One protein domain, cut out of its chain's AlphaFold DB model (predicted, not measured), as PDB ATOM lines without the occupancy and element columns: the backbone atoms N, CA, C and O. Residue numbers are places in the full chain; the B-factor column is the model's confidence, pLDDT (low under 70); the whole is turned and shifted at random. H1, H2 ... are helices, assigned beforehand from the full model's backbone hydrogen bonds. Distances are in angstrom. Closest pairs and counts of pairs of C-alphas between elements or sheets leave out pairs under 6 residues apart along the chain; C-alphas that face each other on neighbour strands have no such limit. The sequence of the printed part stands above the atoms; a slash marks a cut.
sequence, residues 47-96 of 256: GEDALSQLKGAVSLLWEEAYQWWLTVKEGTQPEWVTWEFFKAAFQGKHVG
ATOM      1  N   GLY A  47     203.576 224.612 286.715       57.19
ATOM      2  CA  GLY A  47     205.035 224.737 286.745       57.19
ATOM      3  C   GLY A  47     205.686 224.767 285.358       57.19
ATOM      4  O   GLY A  47     206.618 225.544 285.134       57.19
ATOM      5  N   GLU A  48     205.185 223.964 284.414       62.28
ATOM      6  CA  GLU A  48     205.712 223.909 283.042       62.28
ATOM      7  C   GLU A  48     205.434 225.215 282.279       62.28
ATOM      8  O   GLU A  48     206.328 225.752 281.613       62.28
ATOM      9  N   ASP A  49     204.252 225.802 282.487       76.00
ATOM     10  CA  ASP A  49     203.872 227.091 281.910       76.00
ATOM     11  C   ASP A  49     204.740 228.242 282.433       76.00
ATOM     12  O   ASP A  49     205.125 229.131 281.670       76.00
ATOM     13  N   ALA A  50     205.065 228.251 283.729       81.00
ATOM     14  CA  ALA A  50     205.856 229.317 284.343       81.00
ATOM     15  C   ALA A  50     207.322 229.296 283.879       81.00
ATOM     16  O   ALA A  50     207.909 230.347 283.609       81.00
ATOM     17  N   LEU A  51     207.917 228.108 283.733       86.94
ATOM     18  CA  LEU A  51     209.270 227.973 283.193       86.94
ATOM     19  C   LEU A  51     209.321 228.383 281.712       86.94
ATOM     20  O   LEU A  51     210.269 229.047 281.290       86.94
ATOM     21  N   SER A  52     208.307 228.002 280.931       89.06
ATOM     22  CA  SER A  52     208.178 228.398 279.525       89.06
ATOM     23  C   SER A  52     208.054 229.918 279.374       89.06
ATOM     24  O   SER A  52     208.780 230.520 278.583       89.06
ATOM     25  N   GLN A  53     207.230 230.563 280.211       90.94
ATOM     26  CA  GLN A  53     207.110 232.025 280.281       90.94
ATOM     27  C   GLN A  53     208.445 232.700 280.592       90.94
ATOM     28  O   GLN A  53     208.831 233.644 279.907       90.94
ATOM     29  N   LEU A  54     209.171 232.196 281.595       92.50
ATOM     30  CA  LEU A  54     210.480 232.732 281.951       92.50
ATOM     31  C   LEU A  54     211.462 232.621 280.783       92.50
ATOM     32  O   LEU A  54     212.122 233.600 280.447       92.50
ATOM     33  N   LYS A  55     211.544 231.451 280.141       91.81
ATOM     34  CA  LYS A  55     212.409 231.250 278.972       91.81
ATOM     35  C   LYS A  55     212.047 232.218 277.846       91.81
ATOM     36  O   LYS A  55     212.935 232.890 277.337       91.81
ATOM     37  N   GLY A  56     210.759 232.337 277.522       92.62
ATOM     38  CA  GLY A  56     210.270 233.256 276.496       92.62
ATOM     39  C   GLY A  56     210.612 234.716 276.796       92.62
ATOM     40  O   GLY A  56     211.137 235.408 275.932       92.62
ATOM     41  N   ALA A  57     210.390 235.178 278.027       92.19
ATOM     42  CA  ALA A  57     210.706 236.549 278.423       92.19
ATOM     43  C   ALA A  57     212.213 236.835 278.412       92.19
ATOM     44  O   ALA A  57     212.633 237.892 277.947       92.19
ATOM     45  N   VAL A  58     213.035 235.892 278.879       92.25
ATOM     46  CA  VAL A  58     214.499 236.031 278.871       92.25
ATOM     47  C   VAL A  58     215.043 236.102 277.444       92.25
ATOM     48  O   VAL A  58     215.974 236.863 277.199       92.25
ATOM     49  N   SER A  59     214.439 235.385 276.491       94.38
ATOM     50  CA  SER A  59     214.788 235.477 275.066       94.38
ATOM     51  C   SER A  59     214.454 236.828 274.423       94.38
ATOM     52  O   SER A  59     214.983 237.122 273.356       94.38
ATOM     53  N   LEU A  60     213.595 237.641 275.046       94.56
ATOM     54  CA  LEU A  60     213.257 238.991 274.582       94.56
ATOM     55  C   LEU A  60     214.139 240.077 275.214       94.56
ATOM     56  O   LEU A  60     214.045 241.239 274.817       94.56
ATOM     57  N   LEU A  61     214.976 239.736 276.199       92.88
ATOM     58  CA  LEU A  61     215.907 240.693 276.786       92.88
ATOM     59  C   LEU A  61     217.009 241.026 275.785       92.88
ATOM     60  O   LEU A  61     217.640 240.137 275.217       92.88
ATOM     61  N   TRP A  62     217.267 242.318 275.621       90.19
ATOM     62  CA  TRP A  62     218.296 242.829 274.727       90.19
ATOM     63  C   TRP A  62     219.455 243.433 275.525       90.19
ATOM     64  O   TRP A  62     219.233 243.985 276.605       90.19
ATOM     65  N   GLU A  63     220.677 243.287 274.999       93.75
ATOM     66  CA  GLU A  63     221.909 243.949 275.466       93.75
ATOM     67  C   GLU A  63     222.038 244.046 277.000       93.75
ATOM     68  O   GLU A  63     222.212 243.026 277.678       93.75
ATOM     69  N   GLU A  64     221.955 245.254 277.565       90.56
ATOM     70  CA  GLU A  64     222.194 245.528 278.982       90.56
ATOM     71  C   GLU A  64     221.191 244.814 279.890       90.56
ATOM     72  O   GLU A  64     221.549 244.395 280.992       90.56
ATOM     73  N   ALA A  65     219.946 244.638 279.437       91.50
ATOM     74  CA  ALA A  65     218.925 243.936 280.205       91.50
ATOM     75  C   ALA A  65     219.235 242.434 280.301       91.50
ATOM     76  O   ALA A  65     219.043 241.826 281.355       91.50
ATOM     77  N   TYR A  66     219.777 241.841 279.234       92.94
ATOM     78  CA  TYR A  66     220.203 240.443 279.256       92.94
ATOM     79  C   TYR A  66     221.439 240.247 280.145       92.94
ATOM     80  O   TYR A  66     221.459 239.338 280.978       92.94
ATOM     81  N   GLN A  67     222.436 241.135 280.046       94.06
ATOM     82  CA  GLN A  67     223.637 241.092 280.897       94.06
ATOM     83  C   GLN A  67     223.307 241.275 282.385       94.06
ATOM     84  O   GLN A  67     223.808 240.541 283.244       94.06
ATOM     85  N   TRP A  68     222.412 242.212 282.702       95.00
ATOM     86  CA  TRP A  68     221.895 242.379 284.057       95.00
ATOM     87  C   TRP A  68     221.217 241.099 284.559       95.00
ATOM     88  O   TRP A  68     221.505 240.650 285.670       95.00
ATOM     89  N   TRP A  69     220.358 240.484 283.742       94.94
ATOM     90  CA  TRP A  69     219.658 239.264 284.133       94.94
ATOM     91  C   TRP A  69     220.612 238.095 284.391       94.94
ATOM     92  O   TRP A  69     220.422 237.365 285.363       94.94
ATOM     93  N   LEU A  70     221.668 237.940 283.585       93.06
ATOM     94  CA  LEU A  70     222.715 236.943 283.831       93.06
ATOM     95  C   LEU A  70     223.391 237.151 285.189       93.06
ATOM     96  O   LEU A  70     223.529 236.191 285.943       93.06
ATOM     97  N   THR A  71     223.712 238.399 285.536       93.88
ATOM     98  CA  THR A  71     224.324 238.744 286.831       93.88
ATOM     99  C   THR A  71     223.394 238.402 288.002       93.88
ATOM    100  O   THR A  71     223.817 237.822 289.001       93.88
ATOM    101  N   VAL A  72     222.101 238.725 287.883       92.62
ATOM    102  CA  VAL A  72     221.092 238.392 288.905       92.62
ATOM    103  C   VAL A  72     220.927 236.879 289.042       92.62
ATOM    104  O   VAL A  72     220.837 236.363 290.157       92.62
ATOM    105  N   LYS A  73     220.901 236.163 287.915       91.62
ATOM    106  CA  LYS A  73     220.762 234.709 287.879       91.62
ATOM    107  C   LYS A  73     221.972 234.008 288.494       91.62
ATOM    108  O   LYS A  73     221.781 233.043 289.219       91.62
ATOM    109  N   GLU A  74     223.187 234.486 288.239       92.56
ATOM    110  CA  GLU A  74     224.422 233.923 288.803       92.56
ATOM    111  C   GLU A  74     224.489 234.079 290.330       92.56
ATOM    112  O   GLU A  74     224.955 233.183 291.029       92.56
ATOM    113  N   GLY A  75     223.941 235.173 290.867       90.38
ATOM    114  CA  GLY A  75     223.822 235.396 292.310       90.38
ATOM    115  C   GLY A  75     222.662 234.661 292.997       90.38
ATOM    116  O   GLY A  75     222.492 234.814 294.207       90.38
ATOM    117  N   THR A  76     221.848 233.894 292.262       91.69
ATOM    118  CA  THR A  76     220.618 233.265 292.772       91.69
ATOM    119  C   THR A  76     220.670 231.747 292.601       91.69
ATOM    120  O   THR A  76     221.064 231.244 291.554       91.69
ATOM    121  N   GLN A  77     220.224 230.995 293.612       89.31
ATOM    122  CA  GLN A  77     220.135 229.533 293.509       89.31
ATOM    123  C   GLN A  77     219.182 229.121 292.369       89.31
ATOM    124  O   GLN A  77     218.095 229.702 292.271       89.31
ATOM    125  N   PRO A  78     219.528 228.132 291.523       84.62
ATOM    126  CA  PRO A  78     218.719 227.733 290.367       84.62
ATOM    127  C   PRO A  78     217.260 227.411 290.703       84.62
ATOM    128  O   PRO A  78     216.364 227.714 289.918       84.62
ATOM    129  N   GLU A  79     217.009 226.853 291.886       87.50
ATOM    130  CA  GLU A  79     215.682 226.478 292.377       87.50
ATOM    131  C   GLU A  79     214.791 227.697 292.667       87.50
ATOM    132  O   GLU A  79     213.572 227.571 292.754       87.50
ATOM    133  N   TRP A  80     215.386 228.882 292.839       87.44
ATOM    134  CA  TRP A  80     214.687 230.122 293.194       87.44
ATOM    135  C   TRP A  80     214.457 231.022 291.973       87.44
ATOM    136  O   TRP A  80     213.674 231.975 292.042       87.44
ATOM    137  N   VAL A  81     215.082 230.700 290.833       91.00
ATOM    138  CA  VAL A  81     214.915 231.411 289.558       91.00
ATOM    139  C   VAL A  81     213.572 231.027 288.927       91.00
ATOM    140  O   VAL A  81     213.477 230.252 287.978       91.00
ATOM    141  N   THR A  82     212.503 231.581 289.490       93.12
ATOM    142  CA  THR A  82     211.124 231.401 289.028       93.12
ATOM    143  C   THR A  82     210.667 232.580 288.168       93.12
ATOM    144  O   THR A  82     211.259 233.661 288.178       93.12
ATOM    145  N   TRP A  83     209.563 232.400 287.438       91.94
ATOM    146  CA  TRP A  83     208.909 233.490 286.708       91.94
ATOM    147  C   TRP A  83     208.532 234.678 287.607       91.94
ATOM    148  O   TRP A  83     208.702 235.833 287.222       91.94
ATOM    149  N   GLU A  84     208.043 234.406 288.818       91.38
ATOM    150  CA  GLU A  84     207.673 235.449 289.779       91.38
ATOM    151  C   GLU A  84     208.899 236.231 290.264       91.38
ATOM    152  O   GLU A  84     208.860 237.461 290.318       91.38
ATOM    153  N   PHE A  85     210.012 235.536 290.523       92.31
ATOM    154  CA  PHE A  85     211.283 236.171 290.867       92.31
ATOM    155  C   PHE A  85     211.785 237.083 289.740       92.31
ATOM    156  O   PHE A  85     212.102 238.246 289.991       92.31
ATOM    157  N   PHE A  86     211.790 236.592 288.496       93.06
ATOM    158  CA  PHE A  86     212.165 237.395 287.330       93.06
ATOM    159  C   PHE A  86     211.325 238.666 287.226       93.06
ATOM    160  O   PHE A  86     211.882 239.755 287.126       93.06
ATOM    161  N   LYS A  87     209.992 238.553 287.305       89.50
ATOM    162  CA  LYS A  87     209.100 239.718 287.234       89.50
ATOM    163  C   LYS A  87     209.397 240.734 288.330       89.50
ATOM    164  O   LYS A  87     209.468 241.920 288.029       89.50
ATOM    165  N   ALA A  88     209.577 240.288 289.571       88.81
ATOM    166  CA  ALA A  88     209.862 241.180 290.692       88.81
ATOM    167  C   ALA A  88     211.210 241.899 290.519       88.81
ATOM    168  O   ALA A  88     211.278 243.121 290.649       88.81
ATOM    169  N   ALA A  89     212.266 241.161 290.162       90.38
ATOM    170  CA  ALA A  89     213.592 241.725 289.920       90.38
ATOM    171  C   ALA A  89     213.588 242.694 288.728       90.38
ATOM    172  O   ALA A  89     214.136 243.794 288.815       90.38
ATOM    173  N   PHE A  90     212.930 242.311 287.630       90.38
ATOM    174  CA  PHE A  90     212.838 243.112 286.412       90.38
ATOM    175  C   PHE A  90     212.054 244.402 286.656       90.38
ATOM    176  O   PHE A  90     212.508 245.481 286.281       90.38
ATOM    177  N   GLN A  91     210.917 244.315 287.353       85.44
ATOM    178  CA  GLN A  91     210.150 245.491 287.757       85.44
ATOM    179  C   GLN A  91     210.974 246.403 288.667       85.44
ATOM    180  O   GLN A  91     211.067 247.592 288.394       85.44
ATOM    181  N   GLY A  92     211.641 245.866 289.690       85.00
ATOM    182  CA  GLY A  92     212.466 246.677 290.588       85.00
ATOM    183  C   GLY A  92     213.629 247.386 289.884       85.00
ATOM    184  O   GLY A  92     213.976 248.507 290.252       85.00
ATOM    185  N   LYS A  93     214.224 246.759 288.862       85.06
ATOM    186  CA  LYS A  93     215.356 247.328 288.121       85.06
ATOM    187  C   LYS A  93     214.938 248.342 287.057       85.06
ATOM    188  O   LYS A  93     215.613 249.358 286.901       85.06
ATOM    189  N   HIS A  94     213.880 248.045 286.305       81.69
ATOM    190  CA  HIS A  94     213.530 248.777 285.084       81.69
ATOM    191  C   HIS A  94     212.260 249.623 285.215       81.69
ATOM    192  O   HIS A  94     212.086 250.581 284.464       81.69
ATOM    193  N   VAL A  95     211.382 249.319 286.173       83.06
ATOM    194  CA  VAL A  95     210.159 250.088 286.421       83.06
ATOM    195  C   VAL A  95     210.412 251.051 287.579       83.06
ATOM    196  O   VAL A  95     210.270 250.715 288.752       83.06
ATOM    197  N   GLY A  96     210.800 252.280 287.241       84.44
ATOM    198  CA  GLY A  96     211.028 253.330 288.233       84.44
ATOM    199  C   GLY A  96     209.745 253.758 288.955       84.44
ATOM    200  O   GLY A  96     208.659 253.751 288.372       84.44
TER     201      GLY A  96
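This is residues 47 to 96 of the 256 residues of the protein "uncharacterized protein LOC108459205" of Gossypium arboreum (UniProt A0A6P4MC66). Three short helices set in a triangle make a small, loosely packed cluster: H1 runs beside the first part of H3, and H2 folds back from the end of H1. The 50 printed residues hold H1, H2 and H3 in chain order and no named strand; the class is all helix. The whole is compact, with a radius of gyration of the C-alphas of 10.4 A and spans of 28 by 21 by 19 A.

H1, residues 47 to 59, touches H3, residues 83 to 94, through residues 50 to 54 and 83 to 86 alone. Their closest C-alphas, Leu 54 and Trp 83, are 5.1 A apart. They run the same way at a shallow tilt of 31 degrees. H2, residues 63 to 74, is close to H1 but not clearly touching; the closest C-alphas, Val 58 and Tyr 66, are 7.2 A apart. These two run opposite ways at a steep tilt of 42 degrees. H2 and H3 are near each other, with 13 pairs of C-alphas within 10 A. In H1, H2 and H3 every O i to N i+4 pair is within hydrogen-bond range.

H1 measures 18.6 A from C-alpha 47 at (205.035, 224.737, 286.745), H2 16.9 A and H3 16.1 A, ending at C-alpha 94 at (213.530, 248.777, 285.084).

The C-alphas farthest apart, Glu 48 and Gly 96, are 30.3 A apart. The printed part has no cut. The link H1 to H2 is tight, and H2 to H3 is short. Residues 47 to 48 have pLDDT under 70.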